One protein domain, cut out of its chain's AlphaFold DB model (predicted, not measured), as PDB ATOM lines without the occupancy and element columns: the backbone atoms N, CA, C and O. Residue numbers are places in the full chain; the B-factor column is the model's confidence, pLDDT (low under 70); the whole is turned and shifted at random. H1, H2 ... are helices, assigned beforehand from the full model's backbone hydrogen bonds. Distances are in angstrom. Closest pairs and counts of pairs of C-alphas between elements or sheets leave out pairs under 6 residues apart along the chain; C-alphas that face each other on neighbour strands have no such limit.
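This is residues 14 to 54, 128 to 158 and 180 to 240 of the 253 residues of an uncharacterized protein of Cellvibrio sp. KY-GH-1 (UniProt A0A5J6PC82). H5 sits in the middle of a crossed cluster of helices, with H1, H3 and H6 packed round it. The longest helix, H4, crosses H6 nearly at right angles, and H7 packs on the part of H4 near its first residue, Glu 128; H1 and H7 lie toward opposite ends of the longest axis. The printed part has 133 residues with seven named helices, H1 to H7 in chain order, and no named strand; the class is all helix. The whole is compact, with a radius of gyration of the C-alphas of 14.8 A, and the C-alphas span 42 by 31 by 30 A.

H1 is residues 14 to 28, 21.0 A long, and begins at C-alpha 14 at (133.784, 52.708, 33.894). H2, residues 31 to 34, and H3, residues 38 to 50 and 18.2 A long, follow. H4 is residues 128 to 147, 28.4 A long, with C-alpha 128 at (129.551, 83.669, 19.171). H5 is residues 188 to 199, 16.6 A long, and H6 is residues 207 to 222, 23.0 A long. H7, residues 225 to 238 and 19.7 A long, ends at C-alpha 238 at (143.737, 86.796, 17.029).

H4 and H5 are the hub, touching three helices each. H5 touches H1 at a shallow tilt of 32 degrees, opposite ways, with the C-alphas of Ile 27 and Thr 188 closest at 6.1 A. H5 touches H3, through residues 48 to 50 of H3 alone, at a steep tilt of 56 degrees, the same way; the closest C-alphas, of Ser 49 and Ala 196, are 4.9 A apart. Residues 189 to 194 of H5 touch residues 207 to 214 of H6, about perpendicular at 75 degrees, with the C-alphas of Met 190 and Thr 210 closest at 5.5 A. H4 touches H6 with residues 135 to 142 alone, about perpendicular at 84 degrees; the closest C-alphas, of Val 139 and Gly 217, are 4.2 A apart. Residues 141 to 144 of H4 touch residues 44 to 48 of H3 at a shallow tilt of 10 degrees, opposite ways, with the C-alphas of Leu 48 and Ile 141 closest at 6.8 A. H4 touches H7 at a steep tilt of 46 degrees, opposite ways; the closest C-alphas, of Ile 132 and Leu 229, are 6.5 A apart. The helix packing is mostly crossed, but only just: 2 of 6 touching pairs are at a shallow tilt. H2 touches no helix; it is close to but not clearly touching H1, with the C-alphas of Leu 28 and Arg 34 closest at 5.9 A. H1 and H7 are apart. In H1, H3, H4, H5, H6 and H7 every O i to N i+4 pair is within hydrogen-bond range; H2 is too short for such a pair.

The two C-alphas farthest apart, of Lys 184 and Leu 239, are 45.7 A apart. Residues 55 to 127 and 159 to 179 are not printed, with gaps of 12.9 A from C-alpha 54 to 128 and 10.5 A from C-alpha 158 to 180. Of the links that are printed whole, H5 to H6 is short and the others are tight. The mean pLDDT of the printed part is 80.8, and it is under 70 at residues 51 to 54, 154 to 158, 184 to 185 and 224 to 240.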
ATOM      1  N   GLU A  14     133.773  54.061  34.456       83.88
ATOM      2  CA  GLU A  14     133.784  52.708  33.894       83.88
ATOM      3  C   GLU A  14     132.629  52.531  32.903       83.88
ATOM      4  O   GLU A  14     132.835  52.068  31.779       83.88
ATOM      5  N   GLY A  15     131.435  53.012  33.260       82.56
ATOM      6  CA  GLY A  15     130.273  53.074  32.378       82.56
ATOM      7  C   GLY A  15     130.514  53.885  31.101       82.56
ATOM      8  O   GLY A  15     130.160  53.431  30.010       82.56
ATOM      9  N   ARG A  16     131.168  55.053  31.189       84.88
ATOM     10  CA  ARG A  16     131.553  55.846  30.004       84.88
ATOM     11  C   ARG A  16     132.578  55.117  29.138       84.88
ATOM     12  O   ARG A  16     132.449  55.143  27.914       84.88
ATOM     13  N   ALA A  17     133.572  54.463  29.741       86.94
ATOM     14  CA  ALA A  17     134.588  53.705  29.011       86.94
ATOM     15  C   ALA A  17     133.988  52.487  28.290       86.94
ATOM     16  O   ALA A  17     134.283  52.254  27.116       86.94
ATOM     17  N   ALA A  18     133.090  51.754  28.948       87.56
ATOM     18  CA  ALA A  18     132.388  50.625  28.350       87.56
ATOM     19  C   ALA A  18     131.454  51.076  27.211       87.56
ATOM     20  O   ALA A  18     131.482  50.503  26.121       87.56
ATOM     21  N   PHE A  19     130.715  52.177  27.403       89.19
ATOM     22  CA  PHE A  19     129.900  52.777  26.345       89.19
ATOM     23  C   PHE A  19     130.746  53.220  25.145       89.19
ATOM     24  O   PHE A  19     130.387  52.961  23.993       89.19
ATOM     25  N   ARG A  20     131.903  53.842  25.405       91.25
ATOM     26  CA  ARG A  20     132.881  54.205  24.374       91.25
ATOM     27  C   ARG A  20     133.332  52.979  23.588       91.25
ATOM     28  O   ARG A  20     133.324  53.012  22.360       91.25
ATOM     29  N   GLN A  21     133.697  51.899  24.276       90.81
ATOM     30  CA  GLN A  21     134.143  50.670  23.626       90.81
ATOM     31  C   GLN A  21     133.040  50.062  22.755       90.81
ATOM     32  O   GLN A  21     133.305  49.656  21.623       90.81
ATOM     33  N   HIS A  22     131.795  50.060  23.233       90.69
ATOM     34  CA  HIS A  22     130.656  49.604  22.443       90.69
ATOM     35  C   HIS A  22     130.453  50.484  21.196       90.69
ATOM     36  O   HIS A  22     130.293  49.956  20.094       90.69
ATOM     37  N   LEU A  23     130.542  51.816  21.308       91.25
ATOM     38  CA  LEU A  23     130.493  52.709  20.140       91.25
ATOM     39  C   LEU A  23     131.591  52.385  19.124       91.25
ATOM     40  O   LEU A  23     131.289  52.255  17.938       91.25
ATOM     41  N   VAL A  24     132.836  52.226  19.581       92.88
ATOM     42  CA  VAL A  24     133.981  51.892  18.723       92.88
ATOM     43  C   VAL A  24     133.735  50.573  17.996       92.88
ATOM     44  O   VAL A  24     133.764  50.553  16.768       92.88
ATOM     45  N   ASN A  25     133.399  49.502  18.719       92.06
ATOM     46  CA  ASN A  25     133.113  48.196  18.120       92.06
ATOM     47  C   ASN A  25     131.990  48.304  17.075       92.06
ATOM     48  O   ASN A  25     132.129  47.845  15.944       92.06
ATOM     49  N   SER A  26     130.909  49.011  17.413       91.00
ATOM     50  CA  SER A  26     129.760  49.206  16.526       91.00
ATOM     51  C   SER A  26     130.086  50.006  15.254       91.00
ATOM     52  O   SER A  26     129.452  49.807  14.214       91.00
ATOM     53  N   ILE A  27     131.050  50.928  15.326       92.06
ATOM     54  CA  ILE A  27     131.549  51.705  14.185       92.06
ATOM     55  C   ILE A  27     132.465  50.843  13.309       92.06
ATOM     56  O   ILE A  27     132.290  50.825  12.088       92.06
ATOM     57  N   LEU A  28     133.399  50.102  13.909       91.56
ATOM     58  CA  LEU A  28     134.321  49.208  13.196       91.56
ATOM     59  C   LEU A  28     133.580  48.073  12.473       91.56
ATOM     60  O   LEU A  28     133.940  47.680  11.365       91.56
ATOM     61  N   GLU A  29     132.482  47.589  13.053       90.69
ATOM     62  CA  GLU A  29     131.623  46.580  12.437       90.69
ATOM     63  C   GLU A  29     130.811  47.097  11.239       90.69
ATOM     64  O   GLU A  29     130.241  46.283  10.502       90.69
ATOM     65  N   SER A  30     130.734  48.412  11.016       89.75
ATOM     66  CA  SER A  30     129.965  48.997   9.914       89.75
ATOM     67  C   SER A  30     130.488  48.553   8.545       89.75
ATOM     68  O   SER A  30     131.684  48.337   8.345       89.75
ATOM     69  N   LYS A  31     129.589  48.419   7.561       89.12
ATOM     70  CA  LYS A  31     129.969  47.981   6.205       89.12
ATOM     71  C   LYS A  31     130.914  48.979   5.537       89.12
ATOM     72  O   LYS A  31     131.761  48.596   4.737       89.12
ATOM     73  N   GLU A  32     130.737  50.255   5.857       89.56
ATOM     74  CA  GLU A  32     131.501  51.366   5.317       89.56
ATOM     75  C   GLU A  32     132.946  51.355   5.809       89.56
ATOM     76  O   GLU A  32     133.840  51.646   5.019       89.56
ATOM     77  N   LEU A  33     133.173  51.008   7.080       89.31
ATOM     78  CA  LEU A  33     134.501  51.071   7.680       89.31
ATOM     79  C   LEU A  33     135.256  49.734   7.620       89.31
ATOM     80  O   LEU A  33     136.461  49.729   7.386       89.31
ATOM     81  N   ARG A  34     134.543  48.603   7.709       91.50
ATOM     82  CA  ARG A  34     135.115  47.242   7.683       91.50
ATOM     83  C   ARG A  34     135.936  46.932   6.426       91.50
ATOM     84  O   ARG A  34     136.816  46.083   6.463       91.50
ATOM     85  N   LYS A  35     135.634  47.593   5.305       91.12
ATOM     86  CA  LYS A  35     136.356  47.415   4.033       91.12
ATOM     87  C   LYS A  35     137.745  48.063   4.014       91.12
ATOM     88  O   LYS A  35     138.515  47.788   3.100       91.12
ATOM     89  N   HIS A  36     138.042  48.952   4.961       90.25
ATOM     90  CA  HIS A  36     139.327  49.647   5.031       90.25
ATOM     91  C   HIS A  36     140.342  48.842   5.857       90.25
ATOM     92  O   HIS A  36     139.933  48.160   6.797       90.25
ATOM     93  N   PRO A  37     141.652  48.931   5.567       93.50
ATOM     94  CA  PRO A  37     142.706  48.381   6.421       93.50
ATOM     95  C   PRO A  37     142.654  48.941   7.846       93.50
ATOM     96  O   PRO A  37     142.264  50.094   8.036       93.50
ATOM     97  N   THR A  38     143.113  48.160   8.827       92.44
ATOM     98  CA  THR A  38     143.112  48.535  10.253       92.44
ATOM     99  C   THR A  38     143.735  49.909  10.506       92.44
ATOM    100  O   THR A  38     143.128  50.724  11.189       92.44
ATOM    101  N   GLU A  39     144.861  50.234   9.864       92.25
ATOM    102  CA  GLU A  39     145.524  51.544   9.993       92.25
ATOM    103  C   GLU A  39     144.613  52.723   9.609       92.25
ATOM    104  O   GLU A  39     144.602  53.769  10.260       92.25
ATOM    105  N   LEU A  40     143.801  52.567   8.555       89.19
ATOM    106  CA  LEU A  40     142.846  53.596   8.144       89.19
ATOM    107  C   LEU A  40     141.658  53.678   9.108       89.19
ATOM    108  O   LEU A  40     141.153  54.775   9.342       89.19
ATOM    109  N   GLN A  41     141.230  52.555   9.686       89.94
ATOM    110  CA  GLN A  41     140.189  52.539  10.718       89.94
ATOM    111  C   GLN A  41     140.667  53.248  11.996       89.94
ATOM    112  O   GLN A  41     139.941  54.068  12.555       89.94
ATOM    113  N   GLU A  42     141.907  53.004  12.420       89.25
ATOM    114  CA  GLU A  42     142.538  53.683  13.555       89.25
ATOM    115  C   GLU A  42     142.686  55.182  13.296       89.25
ATOM    116  O   GLU A  42     142.284  55.999  14.126       89.25
ATOM    117  N   LYS A  43     143.173  55.561  12.107       88.88
ATOM    118  CA  LYS A  43     143.261  56.965  11.691       88.88
ATOM    119  C   LYS A  43     141.890  57.640  11.712       88.88
ATOM    120  O   LYS A  43     141.776  58.777  12.170       88.88
ATOM    121  N   PHE A  44     140.848  56.959  11.237       89.69
ATOM    122  CA  PHE A  44     139.476  57.459  11.270       89.69
ATOM    123  C   PHE A  44     138.999  57.736  12.696       89.69
ATOM    124  O   PHE A  44     138.543  58.845  12.978       89.69
ATOM    125  N   LEU A  45     139.145  56.764  13.601       89.06
ATOM    126  CA  LEU A  45     138.771  56.926  15.008       89.06
ATOM    127  C   LEU A  45     139.567  58.061  15.663       89.06
ATOM    128  O   LEU A  45     138.980  58.909  16.327       89.06
ATOM    129  N   PHE A  46     140.873  58.144  15.399       86.25
ATOM    130  CA  PHE A  46     141.719  59.229  15.890       86.25
ATOM    131  C   PHE A  46     141.222  60.607  15.433       86.25
ATOM    132  O   PHE A  46     141.173  61.539  16.239       86.25
ATOM    133  N   MET A  47     140.837  60.754  14.162       85.06
ATOM    134  CA  MET A  47     140.316  62.019  13.634       85.06
ATOM    135  C   MET A  47     138.932  62.362  14.182       85.06
ATOM    136  O   MET A  47     138.667  63.536  14.415       85.06
ATOM    137  N   LEU A  48     138.068  61.377  14.446       85.25
ATOM    138  CA  LEU A  48     136.792  61.624  15.124       85.25
ATOM    139  C   LEU A  48     136.997  62.125  16.558       85.25
ATOM    140  O   LEU A  48     136.397  63.126  16.941       85.25
ATOM    141  N   SER A  49     137.862  61.462  17.328       78.94
ATOM    142  CA  SER A  49     138.131  61.807  18.728       78.94
ATOM    143  C   SER A  49     138.851  63.150  18.881       78.94
ATOM    144  O   SER A  49     138.608  63.878  19.836       78.94
ATOM    145  N   ASN A  50     139.734  63.505  17.941       71.44
ATOM    146  CA  ASN A  50     140.472  64.773  17.984       71.44
ATOM    147  C   ASN A  50     139.805  65.913  17.212       71.44
ATOM    148  O   ASN A  50     140.191  67.066  17.400       71.44
ATOM    149  N   GLY A  51     138.830  65.612  16.353       60.69
ATOM    150  CA  GLY A  51     138.134  66.594  15.522       60.69
ATOM    151  C   GLY A  51     137.114  67.444  16.279       60.69
ATOM    152  O   GLY A  51     136.586  68.389  15.705       60.69
ATOM    153  N   TRP A  52     136.843  67.130  17.551       66.69
ATOM    154  CA  TRP A  52     135.902  67.850  18.409       66.69
ATOM    155  C   TRP A  52     136.621  68.457  19.617       66.69
ATOM    156  O   TRP A  52     136.465  68.019  20.755       66.69
ATOM    157  N   ARG A  53     137.462  69.467  19.379       58.38
ATOM    158  CA  ARG A  53     138.103  70.230  20.462       58.38
ATOM    159  C   ARG A  53     137.364  71.545  20.661       58.38
ATOM    160  O   ARG A  53     137.553  72.492  19.905       58.38
ATOM    161  N   THR A  54     136.533  71.620  21.693       57.19
ATOM    162  CA  THR A  54     135.997  72.894  22.184       57.19
ATOM    163  C   THR A  54     137.077  73.573  23.030       57.19
ATOM    164  O   THR A  54     137.710  72.933  23.876       57.19
ATOM    165  N   GLU A 128     129.102  83.630  20.563       79.06
ATOM    166  CA  GLU A 128     129.551  83.669  19.171       79.06
ATOM    167  C   GLU A 128     130.741  82.740  18.909       79.06
ATOM    168  O   GLU A 128     130.689  81.924  17.983       79.06
ATOM    169  N   ILE A 129     131.780  82.791  19.749       74.69
ATOM    170  CA  ILE A 129     132.951  81.906  19.642       74.69
ATOM    171  C   ILE A 129     132.518  80.444  19.741       74.69
ATOM    172  O   ILE A 129     132.931  79.618  18.924       74.69
ATOM    173  N   ARG A 130     131.664  80.115  20.715       78.44
ATOM    174  CA  ARG A 130     131.146  78.757  20.889       78.44
ATOM    175  C   ARG A 130     130.352  78.317  19.667       78.44
ATOM    176  O   ARG A 130     130.563  77.214  19.176       78.44
ATOM    177  N   LYS A 131     129.487  79.183  19.137       82.38
ATOM    178  CA  LYS A 131     128.703  78.889  17.935       82.38
ATOM    179  C   LYS A 131     129.604  78.579  16.738       82.38
ATOM    180  O   LYS A 131     129.340  77.602  16.043       82.38
ATOM    181  N   ILE A 132     130.659  79.367  16.530       80.19
ATOM    182  CA  ILE A 132     131.630  79.165  15.445       80.19
ATOM    183  C   ILE A 132     132.424  77.871  15.647       80.19
ATOM    184  O   ILE A 132     132.634  77.129  14.691       80.19
ATOM    185  N   GLN A 133     132.827  77.554  16.880       78.06
ATOM    186  CA  GLN A 133     133.475  76.278  17.191       78.06
ATOM    187  C   GLN A 133     132.550  75.091  16.911       78.06
ATOM    188  O   GLN A 133     132.970  74.138  16.261       78.06
ATOM    189  N   ASP A 134     131.288  75.159  17.338       80.88
ATOM    190  CA  ASP A 134     130.288  74.124  17.063       80.88
ATOM    191  C   ASP A 134     130.059  73.950  15.551       80.88
ATOM    192  O   ASP A 134     129.922  72.825  15.067       80.88
ATOM    193  N   ASP A 135     130.047  75.055  14.796       83.94
ATOM    194  CA  ASP A 135     129.934  75.065  13.334       83.94
ATOM    195  C   ASP A 135     131.129  74.379  12.662       83.94
ATOM    196  O   ASP A 135     130.945  73.477  11.837       83.94
ATOM    197  N   LEU A 136     132.352  74.756  13.041       79.69
ATOM    198  CA  LEU A 136     133.584  74.156  12.524       79.69
ATOM    199  C   LEU A 136     133.683  72.671  12.871       79.69
ATOM    200  O   LEU A 136     133.981  71.858  11.997       79.69
ATOM    201  N   ASN A 137     133.365  72.301  14.110       83.19
ATOM    202  CA  ASN A 137     133.354  70.912  14.558       83.19
ATOM    203  C   ASN A 137     132.330  70.084  13.760       83.19
ATOM    204  O   ASN A 137     132.635  68.981  13.297       83.19
ATOM    205  N   ALA A 138     131.128  70.621  13.521       86.69
ATOM    206  CA  ALA A 138     130.109  69.954  12.713       86.69
ATOM    207  C   ALA A 138     130.562  69.743  11.256       86.69
ATOM    208  O   ALA A 138     130.363  68.658  10.697       86.69
ATOM    209  N   VAL A 139     131.196  70.748  10.642       85.12
ATOM    210  CA  VAL A 139     131.766  70.646   9.286       85.12
ATOM    211  C   VAL A 139     132.919  69.639   9.249       85.12
ATOM    212  O   VAL A 139     132.946  68.774   8.369       85.12
ATOM    213  N   GLY A 140     133.833  69.694  10.220       83.31
ATOM    214  CA  GLY A 140     134.975  68.788  10.349       83.31
ATOM    215  C   GLY A 140     134.556  67.322  10.477       83.31
ATOM    216  O   GLY A 140     135.093  66.461   9.772       83.31
ATOM    217  N   ILE A 141     133.527  67.034  11.282       87.38
ATOM    218  CA  ILE A 141     132.932  65.694  11.358       87.38
ATOM    219  C   ILE A 141     132.392  65.262   9.997       87.38
ATOM    220  O   ILE A 141     132.707  64.168   9.534       87.38
ATOM    221  N   VAL A 142     131.582  66.093   9.335       89.12
ATOM    222  CA  VAL A 142     130.980  65.736   8.040       89.12
ATOM    223  C   VAL A 142     132.051  65.482   6.977       89.12
ATOM    224  O   VAL A 142     131.932  64.518   6.219       89.12
ATOM    225  N   ASN A 143     133.114  66.287   6.951       87.00
ATOM    226  CA  ASN A 143     134.271  66.074   6.083       87.00
ATOM    227  C   ASN A 143     134.953  64.735   6.371       87.00
ATOM    228  O   ASN A 143     135.198  63.964   5.443       87.00
ATOM    229  N   THR A 144     135.189  64.430   7.648       88.75
ATOM    230  CA  THR A 144     135.800  63.165   8.075       88.75
ATOM    231  C   THR A 144     134.941  61.973   7.657       88.75
ATOM    232  O   THR A 144     135.446  61.040   7.045       88.75
ATOM    233  N   LEU A 145     133.627  62.011   7.890       91.12
ATOM    234  CA  LEU A 145     132.713  60.938   7.480       91.12
ATOM    235  C   LEU A 145     132.754  60.695   5.965       91.12
ATOM    236  O   LEU A 145     132.872  59.553   5.520       91.12
ATOM    237  N   GLN A 146     132.705  61.765   5.171       89.88
ATOM    238  CA  GLN A 146     132.728  61.668   3.712       89.88
ATOM    239  C   GLN A 146     134.064  61.152   3.176       89.88
ATOM    240  O   GLN A 146     134.062  60.341   2.253       89.88
ATOM    241  N   MET A 147     135.185  61.556   3.781       88.38
ATOM    242  CA  MET A 147     136.522  61.089   3.404       88.38
ATOM    243  C   MET A 147     136.664  59.563   3.518       88.38
ATOM    244  O   MET A 147     137.348  58.953   2.702       88.38
ATOM    245  N   PHE A 148     135.968  58.930   4.469       89.75
ATOM    246  CA  PHE A 148     135.958  57.466   4.633       89.75
ATOM    247  C   PHE A 148     134.782  56.776   3.934       89.75
ATOM    248  O   PHE A 148     134.601  55.562   4.063       89.75
ATOM    249  N   GLY A 149     133.992  57.526   3.160       88.94
ATOM    250  CA  GLY A 149     132.848  57.007   2.418       88.94
ATOM    251  C   GLY A 149     131.663  56.621   3.303       88.94
ATOM    252  O   GLY A 149     130.860  55.783   2.898       88.94
ATOM    253  N   ILE A 150     131.547  57.205   4.501       90.50
ATOM    254  CA  ILE A 150     130.402  57.008   5.389       90.50
ATOM    255  C   ILE A 150     129.292  57.985   4.981       90.50
ATOM    256  O   ILE A 150     129.495  59.203   5.030       90.50
ATOM    257  N   PRO A 151     128.091  57.501   4.616       89.38
ATOM    258  CA  PRO A 151     126.981  58.380   4.293       89.38
ATOM    259  C   PRO A 151     126.580  59.238   5.498       89.38
ATOM    260  O   PRO A 151     126.232  58.721   6.562       89.38
ATOM    261  N   CYS A 152     126.516  60.559   5.309       85.31
ATOM    262  CA  CYS A 152     125.956  61.502   6.285       85.31
ATOM    263  C   CYS A 152     124.415  61.441   6.298       85.31
ATOM    264  O   CYS A 152     123.719  62.448   6.120       85.31
ATOM    265  N   ALA A 153     123.879  60.228   6.438       78.44
ATOM    266  CA  ALA A 153     122.470  59.961   6.645       78.44
ATOM    267  C   ALA A 153     122.149  60.133   8.129       78.44
ATOM    268  O   ALA A 153     122.835  59.587   8.991       78.44
ATOM    269  N   SER A 154     121.095  60.878   8.425       68.81
ATOM    270  CA  SER A 154     120.586  61.060   9.777       68.81
ATOM    271  C   SER A 154     119.122  60.635   9.779       68.81
ATOM    272  O   SER A 154     118.303  61.272   9.112       68.81
ATOM    273  N   ARG A 155     118.790  59.537  10.460       64.75
ATOM    274  CA  ARG A 155     117.395  59.105  10.624       64.75
ATOM    275  C   ARG A 155     116.830  59.692  11.913       64.75
ATOM    276  O   ARG A 155     117.541  59.801  12.904       64.75
ATOM    277  N   ASN A 156     115.561  60.090  11.874       55.59
ATOM    278  CA  ASN A 156     114.824  60.596  13.037       55.59
ATOM    279  C   ASN A 156     114.139  59.469  13.829       55.59
ATOM    280  O   ASN A 156     113.438  59.750  14.794       55.59
ATOM    281  N   ASP A 157     114.350  58.210  13.444       50.47
ATOM    282  CA  ASP A 157     113.531  57.064  13.857       50.47
ATOM    283  C   ASP A 157     113.971  56.484  15.211       50.47
ATOM    284  O   ASP A 157     114.057  55.271  15.409       50.47
ATOM    285  N   HIS A 158     114.307  57.359  16.156       52.72
ATOM    286  CA  HIS A 158     114.425  56.957  17.548       52.72
ATOM    287  C   HIS A 158     113.007  56.803  18.086       52.72
ATOM    288  O   HIS A 158     112.220  57.741  17.922       52.72
ATOM    289  N   PRO A 180     122.599  57.116  26.072       78.56
ATOM    290  CA  PRO A 180     121.733  56.618  25.013       78.56
ATOM    291  C   PRO A 180     122.084  55.182  24.611       78.56
ATOM    292  O   PRO A 180     123.230  54.881  24.299       78.56
ATOM    293  N   GLN A 181     121.088  54.301  24.515       79.88
ATOM    294  CA  GLN A 181     121.310  52.945  24.003       79.88
ATOM    295  C   GLN A 181     121.649  52.970  22.507       79.88
ATOM    296  O   GLN A 181     120.993  53.664  21.720       79.88
ATOM    297  N   ILE A 182     122.637  52.170  22.102       78.62
ATOM    298  CA  ILE A 182     122.996  51.966  20.694       78.62
ATOM    299  C   ILE A 182     121.966  51.012  20.076       78.62
ATOM    300  O   ILE A 182     122.020  49.802  20.260       78.62
ATOM    301  N   HIS A 183     120.982  51.554  19.357       70.06
ATOM    302  CA  HIS A 183     119.940  50.748  18.709       70.06
ATOM    303  C   HIS A 183     120.221  50.520  17.219       70.06
ATOM    304  O   HIS A 183     120.924  51.289  16.564       70.06
ATOM    305  N   LYS A 184     119.567  49.500  16.644       64.81
ATOM    306  CA  LYS A 184     119.691  49.101  15.228       64.81
ATOM    307  C   LYS A 184     119.398  50.230  14.225       64.81
ATOM    308  O   LYS A 184     119.944  50.224  13.129       64.81
ATOM    309  N   TYR A 185     118.544  51.185  14.595       68.75
ATOM    310  CA  TYR A 185     118.170  52.328  13.746       68.75
ATOM    311  C   TYR A 185     119.159  53.512  13.783       68.75
ATOM    312  O   TYR A 185     118.990  54.445  13.002       68.75
ATOM    313  N   THR A 186     120.184  53.493  14.648       80.62
ATOM    314  CA  THR A 186     121.253  54.507  14.615       80.62
ATOM    315  C   THR A 186     122.087  54.305  13.356       80.62
ATOM    316  O   THR A 186     122.554  53.194  13.097       80.62
ATOM    317  N   SER A 187     122.288  55.361  12.568       88.69
ATOM    318  CA  SER A 187     123.223  55.304  11.444       88.69
ATOM    319  C   SER A 187     124.672  55.313  11.940       88.69
ATOM    320  O   SER A 187     124.972  55.825  13.020       88.69
ATOM    321  N   THR A 188     125.588  54.782  11.125       90.69
ATOM    322  CA  THR A 188     127.034  54.804  11.400       90.69
ATOM    323  C   THR A 188     127.527  56.227  11.678       90.69
ATOM    324  O   THR A 188     128.247  56.451  12.646       90.69
ATOM    325  N   SER A 189     127.066  57.214  10.903       91.62
ATOM    326  CA  SER A 189     127.381  58.634  11.099       91.62
ATOM    327  C   SER A 189     126.952  59.163  12.473       91.62
ATOM    328  O   SER A 189     127.720  59.876  13.110       91.62
ATOM    329  N   MET A 190     125.769  58.786  12.974       92.06
ATOM    330  CA  MET A 190     125.301  59.196  14.306       92.06
ATOM    331  C   MET A 190     126.152  58.588  15.419       92.06
ATOM    332  O   MET A 190     126.476  59.285  16.375       92.06
ATOM    333  N   ARG A 191     126.569  57.323  15.279       91.94
ATOM    334  CA  ARG A 191     127.502  56.684  16.226       91.94
ATOM    335  C   ARG A 191     128.858  57.386  16.233       91.94
ATOM    336  O   ARG A 191     129.405  57.622  17.302       91.94
ATOM    337  N   CYS A 192     129.360  57.780  15.063       92.00
ATOM    338  CA  CYS A 192     130.611  58.531  14.942       92.00
ATOM    339  C   CYS A 192     130.536  59.898  15.636       92.00
ATOM    340  O   CYS A 192     131.454  60.268  16.359       92.00
ATOM    341  N   VAL A 193     129.429  60.632  15.464       91.62
ATOM    342  CA  VAL A 193     129.221  61.910  16.168       91.62
ATOM    343  C   VAL A 193     129.079  61.691  17.673       91.62
ATOM    344  O   VAL A 193     129.630  62.460  18.450       91.62
ATOM    345  N   MET A 194     128.388  60.628  18.098       91.50
ATOM    346  CA  MET A 194     128.288  60.273  19.515       91.50
ATOM    347  C   MET A 194     129.664  60.004  20.131       91.50
ATOM    348  O   MET A 194     129.935  60.482  21.226       91.50
ATOM    349  N   LEU A 195     130.533  59.277  19.421       91.19
ATOM    350  CA  LEU A 195     131.905  59.022  19.856       91.19
ATOM    351  C   LEU A 195     132.702  60.326  19.987       91.19
ATOM    352  O   LEU A 195     133.358  60.530  21.000       91.19
ATOM    353  N   ALA A 196     132.599  61.223  19.003       89.75
ATOM    354  CA  ALA A 196     133.279  62.517  19.041       89.75
ATOM    355  C   ALA A 196     132.821  63.385  20.231       89.75
ATOM    356  O   ALA A 196     133.652  63.945  20.935       89.75
ATOM    357  N   LEU A 197     131.510  63.444  20.502       87.81
ATOM    358  CA  LEU A 197     130.962  64.151  21.668       87.81
ATOM    359  C   LEU A 197     131.434  63.528  22.989       87.81
ATOM    360  O   LEU A 197     131.811  64.240  23.919       87.81
ATOM    361  N   LEU A 198     131.414  62.195  23.074       87.75
ATOM    362  CA  LEU A 198     131.840  61.457  24.260       87.75
ATOM    363  C   LEU A 198     133.317  61.716  24.583       87.75
ATOM    364  O   LEU A 198     133.633  62.006  25.738       87.75
ATOM    365  N   ASP A 199     134.184  61.648  23.569       86.62
ATOM    366  CA  ASP A 199     135.634  61.854  23.693       86.62
ATOM    367  C   ASP A 199     135.998  63.322  23.949       86.62
ATOM    368  O   ASP A 199     136.993  63.601  24.615       86.62
ATOM    369  N   ALA A 200     135.158  64.263  23.511       80.06
ATOM    370  CA  ALA A 200     135.265  65.674  23.873       80.06
ATOM    371  C   ALA A 200     134.856  65.980  25.324       80.06
ATOM    372  O   ALA A 200     134.979  67.120  25.773       80.06
ATOM    373  N   GLY A 201     134.360  64.985  26.064       79.81
ATOM    374  CA  GLY A 201     133.932  65.150  27.448       79.81
ATOM    375  C   GLY A 201     132.538  65.756  27.602       79.81
ATOM    376  O   GLY A 201     132.210  66.228  28.687       79.81
ATOM    377  N   GLU A 202     131.695  65.732  26.564       81.62
ATOM    378  CA  GLU A 202     130.318  66.215  26.686       81.62
ATOM    379  C   GLU A 202     129.545  65.393  27.729       81.62
ATOM    380  O   GLU A 202     129.560  64.154  27.741       81.62
ATOM    381  N   GLU A 203     128.865  66.100  28.630       76.88
ATOM    382  CA  GLU A 203     128.103  65.491  29.725       76.88
ATOM    383  C   GLU A 203     126.752  64.963  29.227       76.88
ATOM    384  O   GLU A 203     126.320  63.871  29.595       76.88
ATOM    385  N   LYS A 204     126.092  65.721  28.341       81.00
ATOM    386  CA  LYS A 204     124.729  65.438  27.871       81.00
ATOM    387  C   LYS A 204     124.734  64.838  26.474       81.00
ATOM    388  O   LYS A 204     124.636  65.536  25.465       81.00
ATOM    389  N   LEU A 205     124.790  63.513  26.428       84.75
ATOM    390  CA  LEU A 205     124.788  62.747  25.187       84.75
ATOM    391  C   LEU A 205     123.361  62.397  24.746       84.75
ATOM    392  O   LEU A 205     122.574  61.837  25.505       84.75
ATOM    393  N   SER A 206     123.013  62.716  23.497       86.81
ATOM    394  CA  SER A 206     121.691  62.438  22.926       86.81
ATOM    395  C   SER A 206     121.760  62.203  21.422       86.81
ATOM    396  O   SER A 206     122.424  62.937  20.687       86.81
ATOM    397  N   TRP A 207     121.008  61.213  20.937       87.00
ATOM    398  CA  TRP A 207     120.900  60.938  19.505       87.00
ATOM    399  C   TRP A 207     120.291  62.110  18.724       87.00
ATOM    400  O   TRP A 207     120.708  62.383  17.598       87.00
ATOM    401  N   THR A 208     119.374  62.869  19.329       85.69
ATOM    402  CA  THR A 208     118.834  64.088  18.715       85.69
ATOM    403  C   THR A 208     119.941  65.108  18.461       85.69
ATOM    404  O   THR A 208     120.007  65.675  17.373       85.69
ATOM    405  N   THR A 209     120.861  65.279  19.416       87.06
ATOM    406  CA  THR A 209     122.027  66.161  19.268       87.06
ATOM    407  C   THR A 209     122.918  65.703  18.115       87.06
ATOM    408  O   THR A 209     123.266  66.516  17.261       87.06
ATOM    409  N   THR A 210     123.205  64.398  18.013       89.62
ATOM    410  CA  THR A 210     124.022  63.865  16.904       89.62
ATOM    411  C   THR A 210     123.414  64.161  15.531       89.62
ATOM    412  O   THR A 210     124.121  64.542  14.601       89.62
ATOM    413  N   ASN A 211     122.090  64.059  15.405       89.38
ATOM    414  CA  ASN A 211     121.378  64.370  14.172       89.38
ATOM    415  C   ASN A 211     121.459  65.864  13.820       89.38
ATOM    416  O   ASN A 211     121.773  66.216  12.682       89.38
ATOM    417  N   THR A 212     121.222  66.741  14.797       89.69
ATOM    418  CA  THR A 212     121.339  68.193  14.614       89.69
ATOM    419  C   THR A 212     122.732  68.580  14.123       89.69
ATOM    420  O   THR A 212     122.839  69.354  13.175       89.69
ATOM    421  N   ILE A 213     123.787  67.991  14.692       89.81
ATOM    422  CA  ILE A 213     125.179  68.231  14.280       89.81
ATOM    423  C   ILE A 213     125.413  67.791  12.831       89.81
ATOM    424  O   ILE A 213     125.930  68.572  12.035       89.81
ATOM    425  N   ILE A 214     124.985  66.580  12.451       90.69
ATOM    426  CA  ILE A 214     125.142  66.082  11.072       90.69
ATOM    427  C   ILE A 214     124.425  67.001  10.077       90.69
ATOM    428  O   ILE A 214     124.987  67.345   9.036       90.69
ATOM    429  N   LYS A 215     123.185  67.408  10.378       90.62
ATOM    430  CA  LYS A 215     122.417  68.326   9.524       90.62
ATOM    431  C   LYS A 215     123.113  69.678   9.398       90.62
ATOM    432  O   LYS A 215     123.303  70.146   8.280       90.62
ATOM    433  N   ARG A 216     123.544  70.251  10.523       89.62
ATOM    434  CA  ARG A 216     124.244  71.539  10.585       89.62
ATOM    435  C   ARG A 216     125.528  71.521   9.753       89.62
ATOM    436  O   ARG A 216     125.693  72.376   8.890       89.62
ATOM    437  N   GLY A 217     126.369  70.498   9.917       87.75
ATOM    438  CA  GLY A 217     127.604  70.348   9.142       87.75
ATOM    439  C   GLY A 217     127.364  70.210   7.635       87.75
ATOM    440  O   GLY A 217     128.089  70.802   6.839       87.75
ATOM    441  N   LYS A 218     126.312  69.486   7.217       89.50
ATOM    442  CA  LYS A 218     125.936  69.374   5.794       89.50
ATOM    443  C   LYS A 218     125.503  70.714   5.206       89.50
ATOM    444  O   LYS A 218     125.937  71.050   4.110       89.50
ATOM    445  N   THR A 219     124.654  71.451   5.918       88.12
ATOM    446  CA  THR A 219     124.170  72.765   5.480       88.12
ATOM    447  C   THR A 219     125.335  73.734   5.292       88.12
ATOM    448  O   THR A 219     125.530  74.249   4.196       88.12
ATOM    449  N   LEU A 220     126.188  73.879   6.308       84.31
ATOM    450  CA  LEU A 220     127.318  74.813   6.277       84.31
ATOM    451  C   LEU A 220     128.356  74.471   5.207       84.31
ATOM    452  O   LEU A 220     128.917  75.367   4.577       84.31
ATOM    453  N   LYS A 221     128.596  73.175   4.977       79.06
ATOM    454  CA  LYS A 221     129.479  72.719   3.902       79.06
ATOM    455  C   LYS A 221     128.933  73.094   2.522       79.06
ATOM    456  O   LYS A 221     129.699  73.522   1.664       79.06
ATOM    457  N   ASN A 222     127.629  72.934   2.309       76.38
ATOM    458  CA  ASN A 222     126.989  73.219   1.024       76.38
ATOM    459  C   ASN A 222     126.886  74.722   0.732       76.38
ATOM    460  O   ASN A 222     126.914  75.119  -0.426       76.38
ATOM    461  N   GLU A 223     126.794  75.554   1.767       70.88
ATOM    462  CA  GLU A 223     126.691  77.013   1.645       70.88
ATOM    463  C   GLU A 223     128.049  77.713   1.428       70.88
ATOM    464  O   GLU A 223     128.114  78.935   1.479       70.88
ATOM    465  N   ALA A 224     129.145  76.965   1.220       61.81
ATOM    466  CA  ALA A 224     130.517  77.492   1.149       61.81
ATOM    467  C   ALA A 224     130.949  78.316   2.387       61.81
ATOM    468  O   ALA A 224     131.952  79.028   2.362       61.81
ATOM    469  N   ASN A 225     130.237  78.165   3.508       65.69
ATOM    470  CA  ASN A 225     130.466  78.908   4.747       65.69
ATOM    471  C   ASN A 225     131.693  78.417   5.530       65.69
ATOM    472  O   ASN A 225     132.139  79.103   6.444       65.69
ATOM    473  N   ALA A 226     132.263  77.261   5.176       60.47
ATOM    474  CA  ALA A 226     133.402  76.671   5.880       60.47
ATOM    475  C   ALA A 226     134.647  77.581   5.878       60.47
ATOM    476  O   ALA A 226     135.213  77.825   6.938       60.47
ATOM    477  N   ALA A 227     135.015  78.155   4.727       63.44
ATOM    478  CA  ALA A 227     136.160  79.068   4.633       63.44
ATOM    479  C   ALA A 227     135.920  80.365   5.426       63.44
ATOM    480  O   ALA A 227     136.794  80.842   6.142       63.44
ATOM    481  N   THR A 228     134.699  80.901   5.373       69.00
ATOM    482  CA  THR A 228     134.295  82.083   6.149       69.00
ATOM    483  C   THR A 228     134.319  81.817   7.657       69.00
ATOM    484  O   THR A 228     134.657  82.706   8.434       69.00
ATOM    485  N   LEU A 229     133.966  80.602   8.089       66.75
ATOM    486  CA  LEU A 229     134.015  80.186   9.491       66.75
ATOM    487  C   LEU A 229     135.454  80.036   9.993       66.75
ATOM    488  O   LEU A 229     135.734  80.452  11.112       66.75
ATOM    489  N   GLU A 230     136.360  79.493   9.180       62.69
ATOM    490  CA  GLU A 230     137.787  79.396   9.515       62.69
ATOM    491  C   GLU A 230     138.438  80.780   9.620       62.69
ATOM    492  O   GLU A 230     139.177  81.038  10.573       62.69
ATOM    493  N   THR A 231     138.101  81.705   8.714       66.62
ATOM    494  CA  THR A 231     138.544  83.105   8.793       66.62
ATOM    495  C   THR A 231     138.002  83.789  10.046       66.62
ATOM    496  O   THR A 231     138.777  84.356  10.808       66.62
ATOM    497  N   LYS A 232     136.699  83.661  10.335       65.50
ATOM    498  CA  LYS A 232     136.088  84.224  11.552       65.50
ATOM    499  C   LYS A 232     136.663  83.626  12.833       65.50
ATOM    500  O   LYS A 232     136.890  84.346  13.798       65.50
ATOM    501  N   ALA A 233     136.916  82.319  12.855       63.12
ATOM    502  CA  ALA A 233     137.563  81.666  13.987       63.12
ATOM    503  C   ALA A 233     138.995  82.168  14.168       63.12
ATOM    504  O   ALA A 233     139.415  82.407  15.295       63.12
ATOM    505  N   SER A 234     139.725  82.370  13.070       60.72
ATOM    506  CA  SER A 234     141.068  82.945  13.099       60.72
ATOM    507  C   SER A 234     141.037  84.373  13.644       60.72
ATOM    508  O   SER A 234     141.747  84.659  14.600       60.72
ATOM    509  N   GLU A 235     140.164  85.242  13.131       60.19
ATOM    510  CA  GLU A 235     139.974  86.620  13.613       60.19
ATOM    511  C   GLU A 235     139.617  86.673  15.107       60.19
ATOM    512  O   GLU A 235     140.214  87.443  15.861       60.19
ATOM    513  N   LEU A 236     138.719  85.799  15.567       55.72
ATOM    514  CA  LEU A 236     138.360  85.682  16.982       55.72
ATOM    515  C   LEU A 236     139.500  85.123  17.843       55.72
ATOM    516  O   LEU A 236     139.636  85.514  18.998       55.72
ATOM    517  N   TYR A 237     140.351  84.247  17.303       51.44
ATOM    518  CA  TYR A 237     141.548  83.777  18.004       51.44
ATOM    519  C   TYR A 237     142.667  84.818  18.054       51.44
ATOM    520  O   TYR A 237     143.376  84.874  19.058       51.44
ATOM    521  N   PHE A 238     142.793  85.676  17.039       43.03
ATOM    522  CA  PHE A 238     143.737  86.796  17.029       43.03
ATOM    523  C   PHE A 238     143.348  87.923  18.000       43.03
ATOM    524  O   PHE A 238     144.212  88.697  18.406       43.03
ATOM    525  N   LEU A 239     142.084  88.003  18.425       43.56
ATOM    526  CA  LEU A 239     141.604  89.011  19.379       43.56
ATOM    527  C   LEU A 239     141.875  88.671  20.859       43.56
ATOM    528  O   LEU A 239     141.670  89.530  21.714       43.56
ATOM    529  N   VAL A 240     142.355  87.461  21.179       43.22
ATOM    530  CA  VAL A 240     142.490  86.981  22.575       43.22
ATOM    531  C   VAL A 240     143.943  86.931  23.078       43.22
ATOM    532  O   VAL A 240     144.153  86.795  24.281       43.22
TER     533      VAL A 240